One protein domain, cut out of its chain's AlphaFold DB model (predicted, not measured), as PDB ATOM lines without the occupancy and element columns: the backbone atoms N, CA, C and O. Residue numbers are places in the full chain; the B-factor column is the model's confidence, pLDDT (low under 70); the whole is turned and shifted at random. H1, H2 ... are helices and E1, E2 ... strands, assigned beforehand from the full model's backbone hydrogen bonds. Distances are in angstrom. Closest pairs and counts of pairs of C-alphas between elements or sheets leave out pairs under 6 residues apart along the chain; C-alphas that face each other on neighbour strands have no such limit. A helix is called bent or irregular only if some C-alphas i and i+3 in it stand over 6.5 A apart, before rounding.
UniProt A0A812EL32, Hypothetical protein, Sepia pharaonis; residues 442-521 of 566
ATOM      1  N   PHE A 442     153.962 117.214 213.931       46.62
ATOM      2  CA  PHE A 442     153.671 117.991 212.728       46.62
ATOM      3  C   PHE A 442     154.640 117.517 211.641       46.62
ATOM      4  O   PHE A 442     155.795 117.945 211.593       46.62
ATOM      5  N   THR A 443     154.219 116.568 210.802       50.78
ATOM      6  CA  THR A 443     154.912 116.265 209.544       50.78
ATOM      7  C   THR A 443     154.315 117.144 208.454       50.78
ATOM      8  O   THR A 443     153.229 116.848 207.966       50.78
ATOM      9  N   TYR A 444     155.011 118.211 208.053       58.12
ATOM     10  CA  TYR A 444     154.506 119.139 207.028       58.12
ATOM     11  C   TYR A 444     154.339 118.512 205.634       58.12
ATOM     12  O   TYR A 444     153.696 119.110 204.780       58.12
ATOM     13  N   CYS A 445     154.869 117.307 205.400       64.94
ATOM     14  CA  CYS A 445     154.701 116.597 204.136       64.94
ATOM     15  C   CYS A 445     154.444 115.118 204.387       64.94
ATOM     16  O   CYS A 445     155.362 114.296 204.399       64.94
ATOM     17  N   ARG A 446     153.177 114.785 204.603       73.81
ATOM     18  CA  ARG A 446     152.668 113.440 204.355       73.81
ATOM     19  C   ARG A 446     151.721 113.508 203.158       73.81
ATOM     20  O   ARG A 446     151.083 114.549 202.986       73.81
ATOM     21  N   PRO A 447     151.613 112.449 202.342       74.81
ATOM     22  CA  PRO A 447     150.496 112.358 201.415       74.81
ATOM     23  C   PRO A 447     149.188 112.431 202.212       74.81
ATOM     24  O   PRO A 447     149.094 111.873 203.309       74.81
ATOM     25  N   CYS A 448     148.206 113.157 201.680       77.12
ATOM     26  CA  CYS A 448     146.865 113.178 202.248       77.12
ATOM     27  C   CYS A 448     146.281 111.762 202.216       77.12
ATOM     28  O   CYS A 448     146.455 111.042 201.234       77.12
ATOM     29  N   SER A 449     145.595 111.375 203.286       83.94
ATOM     30  CA  SER A 449     144.786 110.151 203.295       83.94
ATOM     31  C   SER A 449     143.535 110.311 202.426       83.94
ATOM     32  O   SER A 449     143.088 111.437 202.192       83.94
ATOM     33  N   ASP A 450     142.945 109.199 201.984       88.06
ATOM     34  CA  ASP A 450     141.723 109.224 201.168       88.06
ATOM     35  C   ASP A 450     140.582 109.970 201.877       88.06
ATOM     36  O   ASP A 450     139.889 110.766 201.249       88.06
ATOM     37  N   ASP A 451     140.444 109.812 203.196       80.75
ATOM     38  CA  ASP A 451     139.435 110.518 203.996       80.75
ATOM     39  C   ASP A 451     139.676 112.032 204.054       80.75
ATOM     40  O   ASP A 451     138.736 112.823 203.970       80.75
ATOM     41  N   GLU A 452     140.933 112.462 204.192       75.19
ATOM     42  CA  GLU A 452     141.292 113.884 204.158       75.19
ATOM     43  C   GLU A 452     141.044 114.481 202.779       75.19
ATOM     44  O   GLU A 452     140.531 115.596 202.673       75.19
ATOM     45  N   LEU A 453     141.380 113.732 201.727       81.81
ATOM     46  CA  LEU A 453     141.151 114.141 200.353       81.81
ATOM     47  C   LEU A 453     139.652 114.240 200.057       81.81
ATOM     48  O   LEU A 453     139.216 115.242 199.499       81.81
ATOM     49  N   LEU A 454     138.856 113.253 200.475       81.88
ATOM     50  CA  LEU A 454     137.397 113.253 200.345       81.88
ATOM     51  C   LEU A 454     136.768 114.402 201.129       81.88
ATOM     52  O   LEU A 454     135.912 115.110 200.598       81.88
ATOM     53  N   ARG A 455     137.212 114.643 202.366       75.94
ATOM     54  CA  ARG A 455     136.726 115.764 203.175       75.94
ATOM     55  C   ARG A 455     137.052 117.100 202.514       75.94
ATOM     56  O   ARG A 455     136.156 117.927 202.385       75.94
ATOM     57  N   ALA A 456     138.283 117.288 202.033       74.06
ATOM     58  CA  ALA A 456     138.693 118.495 201.317       74.06
ATOM     59  C   ALA A 456     137.953 118.663 199.980       74.06
ATOM     60  O   ALA A 456     137.567 119.774 199.622       74.06
ATOM     61  N   TYR A 457     137.704 117.573 199.250       78.69
ATOM     62  CA  TYR A 457     136.908 117.576 198.024       78.69
ATOM     63  C   TYR A 457     135.470 118.028 198.322       78.69
ATOM     64  O   TYR A 457     134.943 118.904 197.647       78.69
ATOM     65  N   CYS A 458     134.839 117.491 199.365       76.38
ATOM     66  CA  CYS A 458     133.457 117.822 199.715       76.38
ATOM     67  C   CYS A 458     133.300 119.205 200.367       76.38
ATOM     68  O   CYS A 458     132.262 119.840 200.185       76.38
ATOM     69  N   SER A 459     134.299 119.686 201.115       69.94
ATOM     70  CA  SER A 459     134.239 120.983 201.806       69.94
ATOM     71  C   SER A 459     134.699 122.164 200.947       69.94
ATOM     72  O   SER A 459     134.404 123.322 201.270       69.94
ATOM     73  N   SER A 460     135.424 121.910 199.855       65.75
ATOM     74  CA  SER A 460     135.956 122.961 198.992       65.75
ATOM     75  C   SER A 460     134.945 123.424 197.942       65.75
ATOM     76  O   SER A 460     134.220 122.657 197.314       65.75
ATOM     77  N   SER A 461     134.916 124.736 197.710       61.53
ATOM     78  CA  SER A 461     134.039 125.343 196.701       61.53
ATOM     79  C   SER A 461     134.582 125.256 195.272       61.53
ATOM     80  O   SER A 461     133.897 125.617 194.316       61.53
ATOM     81  N   PHE A 462     135.840 124.853 195.123       71.81
ATOM     82  CA  PHE A 462     136.543 124.776 193.854       71.81
ATOM     83  C   PHE A 462     137.652 123.736 193.957       71.81
ATOM     84  O   PHE A 462     138.474 123.803 194.868       71.81
ATOM     85  N   ILE A 463     137.664 122.795 193.016       79.19
ATOM     86  CA  ILE A 463     138.601 121.674 192.982       79.19
ATOM     87  C   ILE A 463     139.220 121.621 191.596       79.19
ATOM     88  O   ILE A 463     138.526 121.718 190.577       79.19
ATOM     89  N   VAL A 464     140.534 121.435 191.568       77.19
ATOM     90  CA  VAL A 464     141.307 121.268 190.343       77.19
ATOM     91  C   VAL A 464     141.960 119.898 190.383       77.19
ATOM     92  O   VAL A 464     142.762 119.612 191.265       77.19
ATOM     93  N   GLU A 465     141.609 119.062 189.416       82.44
ATOM     94  CA  GLU A 465     142.263 117.785 189.154       82.44
ATOM     95  C   GLU A 465     143.280 117.998 188.028       82.44
ATOM     96  O   GLU A 465     142.998 118.646 187.013       82.44
ATOM     97  N   GLY A 466     144.485 117.467 188.203       83.56
ATOM     98  CA  GLY A 466     145.556 117.621 187.232       83.56
ATOM     99  C   GLY A 466     146.694 116.643 187.457       83.56
ATOM    100  O   GLY A 466     146.762 115.967 188.482       83.56
ATOM    101  N   VAL A 467     147.583 116.569 186.474       86.25
ATOM    102  CA  VAL A 467     148.785 115.737 186.505       86.25
ATOM    103  C   VAL A 467     149.985 116.633 186.775       86.25
ATOM    104  O   VAL A 467     150.122 117.694 186.164       86.25
ATOM    105  N   MET A 468     150.851 116.215 187.696       85.81
ATOM    106  CA  MET A 468     152.092 116.932 187.981       85.81
ATOM    107  C   MET A 468     153.007 116.897 186.750       85.81
ATOM    108  O   MET A 468     153.295 115.833 186.206       85.81
ATOM    109  N   GLY A 469     153.423 118.077 186.305       87.69
ATOM    110  CA  GLY A 469     154.364 118.302 185.219       87.69
ATOM    111  C   GLY A 469     155.767 118.573 185.749       87.69
ATOM    112  O   GLY A 469     156.306 117.825 186.566       87.69
ATOM    113  N   LYS A 470     156.387 119.655 185.271       87.62
ATOM    114  CA  LYS A 470     157.755 120.023 185.651       87.62
ATOM    115  C   LYS A 470     157.824 120.513 187.096       87.62
ATOM    116  O   LYS A 470     156.986 121.287 187.552       87.62
ATOM    117  N   VAL A 471     158.890 120.119 187.786       89.50
ATOM    118  CA  VAL A 471     159.203 120.559 189.147       89.50
ATOM    119  C   VAL A 471     160.507 121.349 189.115       89.50
ATOM    120  O   VAL A 471     161.521 120.859 188.618       89.50
ATOM    121  N   LYS A 472     160.489 122.585 189.619       90.38
ATOM    122  CA  LYS A 472     161.651 123.477 189.664       90.38
ATOM    123  C   LYS A 472     161.845 124.030 191.068       90.38
ATOM    124  O   LYS A 472     160.989 124.745 191.579       90.38
ATOM    125  N   ASN A 473     163.009 123.783 191.656       87.62
ATOM    126  CA  ASN A 473     163.393 124.423 192.912       87.62
ATOM    127  C   ASN A 473     163.908 125.837 192.643       87.62
ATOM    128  O   ASN A 473     164.755 126.043 191.773       87.62
ATOM    129  N   ASN A 474     163.402 126.808 193.397       80.50
ATOM    130  CA  ASN A 474     163.916 128.166 193.403       80.50
ATOM    131  C   ASN A 474     164.743 128.399 194.674       80.50
ATOM    132  O   ASN A 474     164.207 128.434 195.785       80.50
ATOM    133  N   ALA A 475     166.057 128.557 194.494       77.44
ATOM    134  CA  ALA A 475     167.005 128.770 195.584       77.44
ATOM    135  C   ALA A 475     166.785 130.111 196.307       77.44
ATOM    136  O   ALA A 475     167.021 130.196 197.510       77.44
ATOM    137  N   GLU A 476     166.286 131.131 195.604       75.44
ATOM    138  CA  GLU A 476     166.054 132.465 196.166       75.44
ATOM    139  C   GLU A 476     164.864 132.475 197.137       75.44
ATOM    140  O   GLU A 476     164.953 133.003 198.243       75.44
ATOM    141  N   THR A 477     163.755 131.829 196.763       69.12
ATOM    142  CA  THR A 477     162.523 131.802 197.567       69.12
ATOM    143  C   THR A 477     162.431 130.607 198.513       69.12
ATOM    144  O   THR A 477     161.461 130.514 199.261       69.12
ATOM    145  N   LYS A 478     163.407 129.683 198.488       79.25
ATOM    146  CA  LYS A 478     163.371 128.394 199.210       79.25
ATOM    147  C   LYS A 478     162.062 127.622 198.981       79.25
ATOM    148  O   LYS A 478     161.555 126.949 199.881       79.25
ATOM    149  N   THR A 479     161.517 127.717 197.767       75.94
ATOM    150  CA  THR A 479     160.284 127.029 197.368       75.94
ATOM    151  C   THR A 479     160.480 126.210 196.102       75.94
ATOM    152  O   THR A 479     161.226 126.576 195.194       75.94
ATOM    153  N   THR A 480     159.773 125.095 196.046       80.69
ATOM    154  CA  THR A 480     159.621 124.225 194.892       80.69
ATOM    155  C   THR A 480     158.370 124.641 194.133       80.69
ATOM    156  O   THR A 480     157.273 124.678 194.689       80.69
ATOM    157  N   ILE A 481     158.539 124.986 192.862       82.44
ATOM    158  CA  ILE A 481     157.463 125.328 191.936       82.44
ATOM    159  C   ILE A 481     157.115 124.064 191.156       82.44
ATOM    160  O   ILE A 481     157.958 123.526 190.440       82.44
ATOM    161  N   MET A 482     155.883 123.591 191.302       85.50
ATOM    162  CA  MET A 482     155.348 122.431 190.595       85.50
ATOM    163  C   MET A 482     154.322 122.901 189.569       85.50
ATOM    164  O   MET A 482     153.329 123.541 189.918       85.50
ATOM    165  N   GLU A 483     154.566 122.592 188.302       85.88
ATOM    166  CA  GLU A 483     153.609 122.775 187.217       85.88
ATOM    167  C   GLU A 483     152.556 121.664 187.291       85.88
ATOM    168  O   GLU A 483     152.887 120.496 187.487       85.88
ATOM    169  N   ILE A 484     151.279 122.011 187.166       86.25
ATOM    170  CA  ILE A 484     150.160 121.071 187.166       86.25
ATOM    171  C   ILE A 484     149.415 121.231 185.848       86.25
ATOM    172  O   ILE A 484     148.815 122.272 185.583       86.25
ATOM    173  N   HIS A 485     149.423 120.182 185.033       86.00
ATOM    174  CA  HIS A 485     148.603 120.094 183.834       86.00
ATOM    175  C   HIS A 485     147.176 119.756 184.249       86.00
ATOM    176  O   HIS A 485     146.880 118.638 184.668       86.00
ATOM    177  N   ILE A 486     146.289 120.739 184.169       82.44
ATOM    178  CA  ILE A 486     144.925 120.626 184.674       82.44
ATOM    179  C   ILE A 486     144.113 119.769 183.708       82.44
ATOM    180  O   ILE A 486     143.937 120.122 182.542       82.44
ATOM    181  N   SER A 487     143.601 118.645 184.204       80.25
ATOM    182  CA  SER A 487     142.745 117.730 183.451       80.25
ATOM    183  C   SER A 487     141.267 118.055 183.652       80.25
ATOM    184  O   SER A 487     140.459 117.879 182.737       80.25
ATOM    185  N   ARG A 488     140.896 118.552 184.839       75.88
ATOM    186  CA  ARG A 488     139.503 118.824 185.190       75.88
ATOM    187  C   ARG A 488     139.368 119.891 186.275       75.88
ATOM    188  O   ARG A 488     140.195 120.027 187.165       75.88
ATOM    189  N   GLN A 489     138.281 120.652 186.188       75.75
ATOM    190  CA  GLN A 489     137.889 121.665 187.165       75.75
ATOM    191  C   GLN A 489     136.459 121.381 187.622       75.75
ATOM    192  O   GLN A 489     135.580 121.086 186.803       75.75
ATOM    193  N   VAL A 490     136.225 121.450 188.927       74.06
ATOM    194  CA  VAL A 490     134.922 121.229 189.551       74.06
ATOM    195  C   VAL A 490     134.595 122.444 190.413       74.06
ATOM    196  O   VAL A 490     135.379 122.835 191.273       74.06
ATOM    197  N   TYR A 491     133.434 123.048 190.170       67.62
ATOM    198  CA  TYR A 491     132.961 124.223 190.895       67.62
ATOM    199  C   TYR A 491     131.752 123.840 191.747       67.62
ATOM    200  O   TYR A 491     130.776 123.300 191.221       67.62
ATOM    201  N   ALA A 492     131.795 124.153 193.040       60.59
ATOM    202  CA  ALA A 492     130.630 124.090 193.913       60.59
ATOM    203  C   ALA A 492     129.939 125.460 193.874       60.59
ATOM    204  O   ALA A 492     130.375 126.422 194.511       60.59
ATOM    205  N   LYS A 493     128.879 125.580 193.074       52.78
ATOM    206  CA  LYS A 493     128.005 126.758 193.073       52.78
ATOM    207  C   LYS A 493     126.689 126.310 193.691       52.78
ATOM    208  O   LYS A 493     125.932 125.646 193.003       52.78
ATOM    209  N   SER A 494     126.492 126.635 194.976       49.53
ATOM    210  CA  SER A 494     125.304 126.310 195.794       49.53
ATOM    211  C   SER A 494     124.803 124.871 195.616       49.53
ATOM    212  O   SER A 494     124.069 124.575 194.680       49.53
ATOM    213  N   ASP A 495     125.230 123.991 196.522       44.31
ATOM    214  CA  ASP A 495     124.764 122.611 196.740       44.31
ATOM    215  C   ASP A 495     124.839 121.627 195.555       44.31
ATOM    216  O   ASP A 495     124.564 120.441 195.724       44.31
ATOM    217  N   ILE A 496     125.284 122.059 194.369       44.41
ATOM    218  CA  ILE A 496     125.427 121.197 193.192       44.41
ATOM    219  C   ILE A 496     126.785 121.446 192.526       44.41
ATOM    220  O   ILE A 496     127.086 122.528 192.016       44.41
ATOM    221  N   PHE A 497     127.620 120.406 192.505       47.41
ATOM    222  CA  PHE A 497     128.853 120.396 191.727       47.41
ATOM    223  C   PHE A 497     128.519 120.233 190.242       47.41
ATOM    224  O   PHE A 497     128.095 119.159 189.813       47.41
ATOM    225  N   TYR A 498     128.752 121.263 189.428       45.28
ATOM    226  CA  TYR A 498     128.637 121.131 187.975       45.28
ATOM    227  C   TYR A 498     130.014 120.856 187.358       45.28
ATOM    228  O   TYR A 498     131.020 121.496 187.675       45.28
ATOM    229  N   ARG A 499     130.074 119.855 186.474       51.38
ATOM    230  CA  ARG A 499     131.301 119.454 185.772       51.38
ATOM    231  C   ARG A 499     131.378 120.199 184.445       51.38
ATOM    232  O   ARG A 499     130.513 120.015 183.594       51.38
ATOM    233  N   ARG A 500     132.437 120.981 184.225       55.59
ATOM    234  CA  ARG A 500     132.697 121.612 182.923       55.59
ATOM    235  C   ARG A 500     133.830 120.864 182.221       55.59
ATOM    236  O   ARG A 500     134.975 120.926 182.655       55.59
ATOM    237  N   ARG A 501     133.524 120.132 181.142       53.12
ATOM    238  CA  ARG A 501     134.556 119.564 180.254       53.12
ATOM    239  C   ARG A 501     135.103 120.698 179.384       53.12
ATOM    240  O   ARG A 501     134.360 121.251 178.576       53.12
ATOM    241  N   ARG A 502     136.370 121.077 179.575       60.56
ATOM    242  CA  ARG A 502     137.047 122.107 178.765       60.56
ATOM    243  C   ARG A 502     137.862 121.435 177.655       60.56
ATOM    244  O   ARG A 502     138.341 120.317 177.823       60.56
ATOM    245  N   LYS A 503     137.998 122.117 176.516       49.03
ATOM    246  CA  LYS A 503     138.916 121.742 175.433       49.03
ATOM    247  C   LYS A 503     140.170 122.611 175.565       49.03
ATOM    248  O   LYS A 503     140.071 123.819 175.380       49.03
ATOM    249  N   GLY A 504     141.306 122.007 175.907       59.62
ATOM    250  CA  GLY A 504     142.620 122.664 175.946       59.62
ATOM    251  C   GLY A 504     143.384 122.433 177.261       59.62
ATOM    252  O   GLY A 504     142.748 122.387 178.315       59.62
ATOM    253  N   PRO A 505     144.721 122.271 177.216       62.72
ATOM    254  CA  PRO A 505     145.542 122.103 178.413       62.72
ATOM    255  C   PRO A 505     145.676 123.441 179.154       62.72
ATOM    256  O   PRO A 505     146.200 124.405 178.602       62.72
ATOM    257  N   LEU A 506     145.204 123.505 180.404       72.38
ATOM    258  CA  LEU A 506     145.451 124.644 181.296       72.38
ATOM    259  C   LEU A 506     146.623 124.302 182.223       72.38
ATOM    260  O   LEU A 506     146.740 123.167 182.689       72.38
ATOM    261  N   LEU A 507     147.481 125.281 182.491       78.69
ATOM    262  CA  LEU A 507     148.650 125.126 183.353       78.69
ATOM    263  C   LEU A 507     148.407 125.826 184.688       78.69
ATOM    264  O   LEU A 507     148.155 127.027 184.731       78.69
ATOM    265  N   GLY A 508     148.484 125.066 185.775       76.69
ATOM    266  CA  GLY A 508     148.534 125.577 187.141       76.69
ATOM    267  C   GLY A 508     149.966 125.570 187.671       76.69
ATOM    268  O   GLY A 508     150.769 124.729 187.281       76.69
ATOM    269  N   MET A 509     150.293 126.482 188.584       76.38
ATOM    270  CA  MET A 509     151.565 126.469 189.314       76.38
ATOM    271  C   MET A 509     151.293 126.409 190.815       76.38
ATOM    272  O   MET A 509     150.533 127.222 191.342       76.38
ATOM    273  N   VAL A 510     151.916 125.451 191.500       79.88
ATOM    274  CA  VAL A 510     151.817 125.263 192.951       79.88
ATOM    275  C   VAL A 510     153.188 125.451 193.583       79.88
ATOM    276  O   VAL A 510     154.173 124.870 193.137       79.88
ATOM    277  N   HIS A 511     153.249 126.274 194.628       78.19
ATOM    278  CA  HIS A 511     154.474 126.559 195.369       78.19
ATOM    279  C   HIS A 511     154.450 125.805 196.698       78.19
ATOM    280  O   HIS A 511     153.538 126.006 197.498       78.19
ATOM    281  N   VAL A 512     155.458 124.973 196.947       76.94
ATOM    282  CA  VAL A 512     155.635 124.236 198.210       76.94
ATOM    283  C   VAL A 512     157.028 124.497 198.787       76.94
ATOM    284  O   VAL A 512     157.928 124.877 198.039       76.94
ATOM    285  N   PRO A 513     157.245 124.370 200.105       73.75
ATOM    286  CA  PRO A 513     158.586 124.477 200.681       73.75
ATOM    287  C   PRO A 513     159.511 123.363 200.161       73.75
ATOM    288  O   PRO A 513     159.057 122.255 199.890       73.75
ATOM    289  N   VAL A 514     160.813 123.657 200.045       77.25
ATOM    290  CA  VAL A 514     161.822 122.691 199.549       77.25
ATOM    291  C   VAL A 514     162.062 121.549 200.540       77.25
ATOM    292  O   VAL A 514     162.301 120.416 200.130       77.25
ATOM    293  N   GLU A 515     161.984 121.833 201.842       72.62
ATOM    294  CA  GLU A 515     162.197 120.849 202.903       72.62
ATOM    295  C   GLU A 515     160.988 120.755 203.829       72.62
ATOM    296  O   GLU A 515     160.436 121.754 204.295       72.62
ATOM    297  N   CYS A 516     160.629 119.520 204.153       68.00
ATOM    298  CA  CYS A 516     159.541 119.189 205.051       68.00
ATOM    299  C   CYS A 516     160.114 118.851 206.426       68.00
ATOM    300  O   CYS A 516     160.677 117.773 206.615       68.00
ATOM    301  N   ARG A 517     159.999 119.755 207.403       56.12
ATOM    302  CA  ARG A 517     160.464 119.463 208.769       56.12
ATOM    303  C   ARG A 517     159.419 118.677 209.552       56.12
ATOM    304  O   ARG A 517     158.219 118.875 209.382       56.12
ATOM    305  N   LYS A 518     159.891 117.789 210.428       50.97
ATOM    306  CA  LYS A 518     159.078 117.201 211.496       50.97
ATOM    307  C   LYS A 518     159.318 118.011 212.762       50.97
ATOM    308  O   LYS A 518     160.467 118.144 213.177       50.97
ATOM    309  N   ILE A 519     158.262 118.554 213.358       49.34
ATOM    310  CA  ILE A 519     158.345 119.176 214.683       49.34
ATOM    311  C   ILE A 519     157.865 118.140 215.698       49.34
ATOM    312  O   ILE A 519     156.727 117.681 215.615       49.34
ATOM    313  N   TYR A 520     158.745 117.757 216.624       49.56
ATOM    314  CA  TYR A 520     158.406 116.908 217.764       49.56
ATOM    315  C   TYR A 520     158.165 117.802 218.977       49.56
ATOM    316  O   TYR A 520     159.102 118.410 219.495       49.56
ATOM    317  N   LEU A 521     156.917 117.885 219.433       43.09
ATOM    318  CA  LEU A 521     156.604 118.486 220.724       43.09
ATOM    319  C   LEU A 521     156.638 117.376 221.784       43.09
ATOM    320  O   LEU A 521     155.733 116.546 221.837       43.09
TER     321      LEU A 521
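AT A GLANCE: This is residues 442 to 521 of the 566 residues of the protein "Hypothetical protein" of Sepia pharaonis (UniProt A0A812EL32). A long hairpin of two strands, E1 and E2, each bent sharply partway along, makes a twisted sheet; E4 runs beside one part of E2 and E3 beside another, both on the side away from E1. The helix H1 stands near the beginning of E1, with residues 449 to 455 sticking out, and both ends of the printed part come together away from the sheet, where residues 442 to 443 pair with E5. The printed part has 80 residues, with one named helix and five named strands, mostly strand in class; along the chain H1 comes first and the five strands follow it, and in the branched sheet E2 is the antiparallel neighbour of E1, of E3 and of E4. The whole is loose, with a radius of gyration of the C-alphas of 15.5 A, and flat, spanning 41 by 33 by 18 A.

HOW THE PARTS SIT: E2, residues 479 to 493, has three neighbours. E1, residues 462 to 474, lies on one side of it, antiparallel at 172 degrees, and N 469 and O 483 are within hydrogen-bond range at 2.7 A. E1 bends by 86 degrees at residue 467 and E2 by 85 degrees at residue 487. On the other side of E2, E4, residues 506 to 513, is antiparallel at 126 degrees beside residues 479 to 486, with N 480 and O 512 2.7 A apart. E3, residues 496 to 500, lies on that side too, antiparallel at 118 degrees beside residues 490 to 492, with N 498 and O 491 3.4 A apart. E1, E2 and E3 form a meander, each strand the antiparallel neighbour of the one before; E1 and E2 are a hairpin, as are E2 and E3. H1, residues 450 to 459, is on the sheet over E1, at a height over the sheet of 11.8 A, with only just enough of the sheet's C-alphas, 6, for a local plane; it stands up from the sheet at 47 degrees. The closest C-alphas of H1 and E1 are those of Tyr 457 and Ile 463, 6.7 A apart. In H1 every O i to N i+4 pair is within hydrogen-bond range. E5, residues 518 to 520, pairs with no named strand and is apart from H1, for instance.

IN THESE COORDINATES: E2 is the longest strand, 32.6 A from first to last C-alpha, and E1 measures 27.6 A, from C-alpha 462 at (136.543, 124.776, 193.854). E4 measures 23.4 A, H1 14.0 A from C-alpha 450 at (141.723, 109.224, 201.168), E3 12.6 A, and E5 6.3 A, ending at C-alpha 520 at (158.406, 116.908, 217.764).

THE WHOLE: The C-alphas of Lys 503 and Leu 521, the two farthest apart, are 48.7 A from each other. The printed part has no cut, and the links between named elements are tight. The mean pLDDT of the printed part is 71.1, and 29 residues are under 70, among them residues 491 to 505 and 516 to 521.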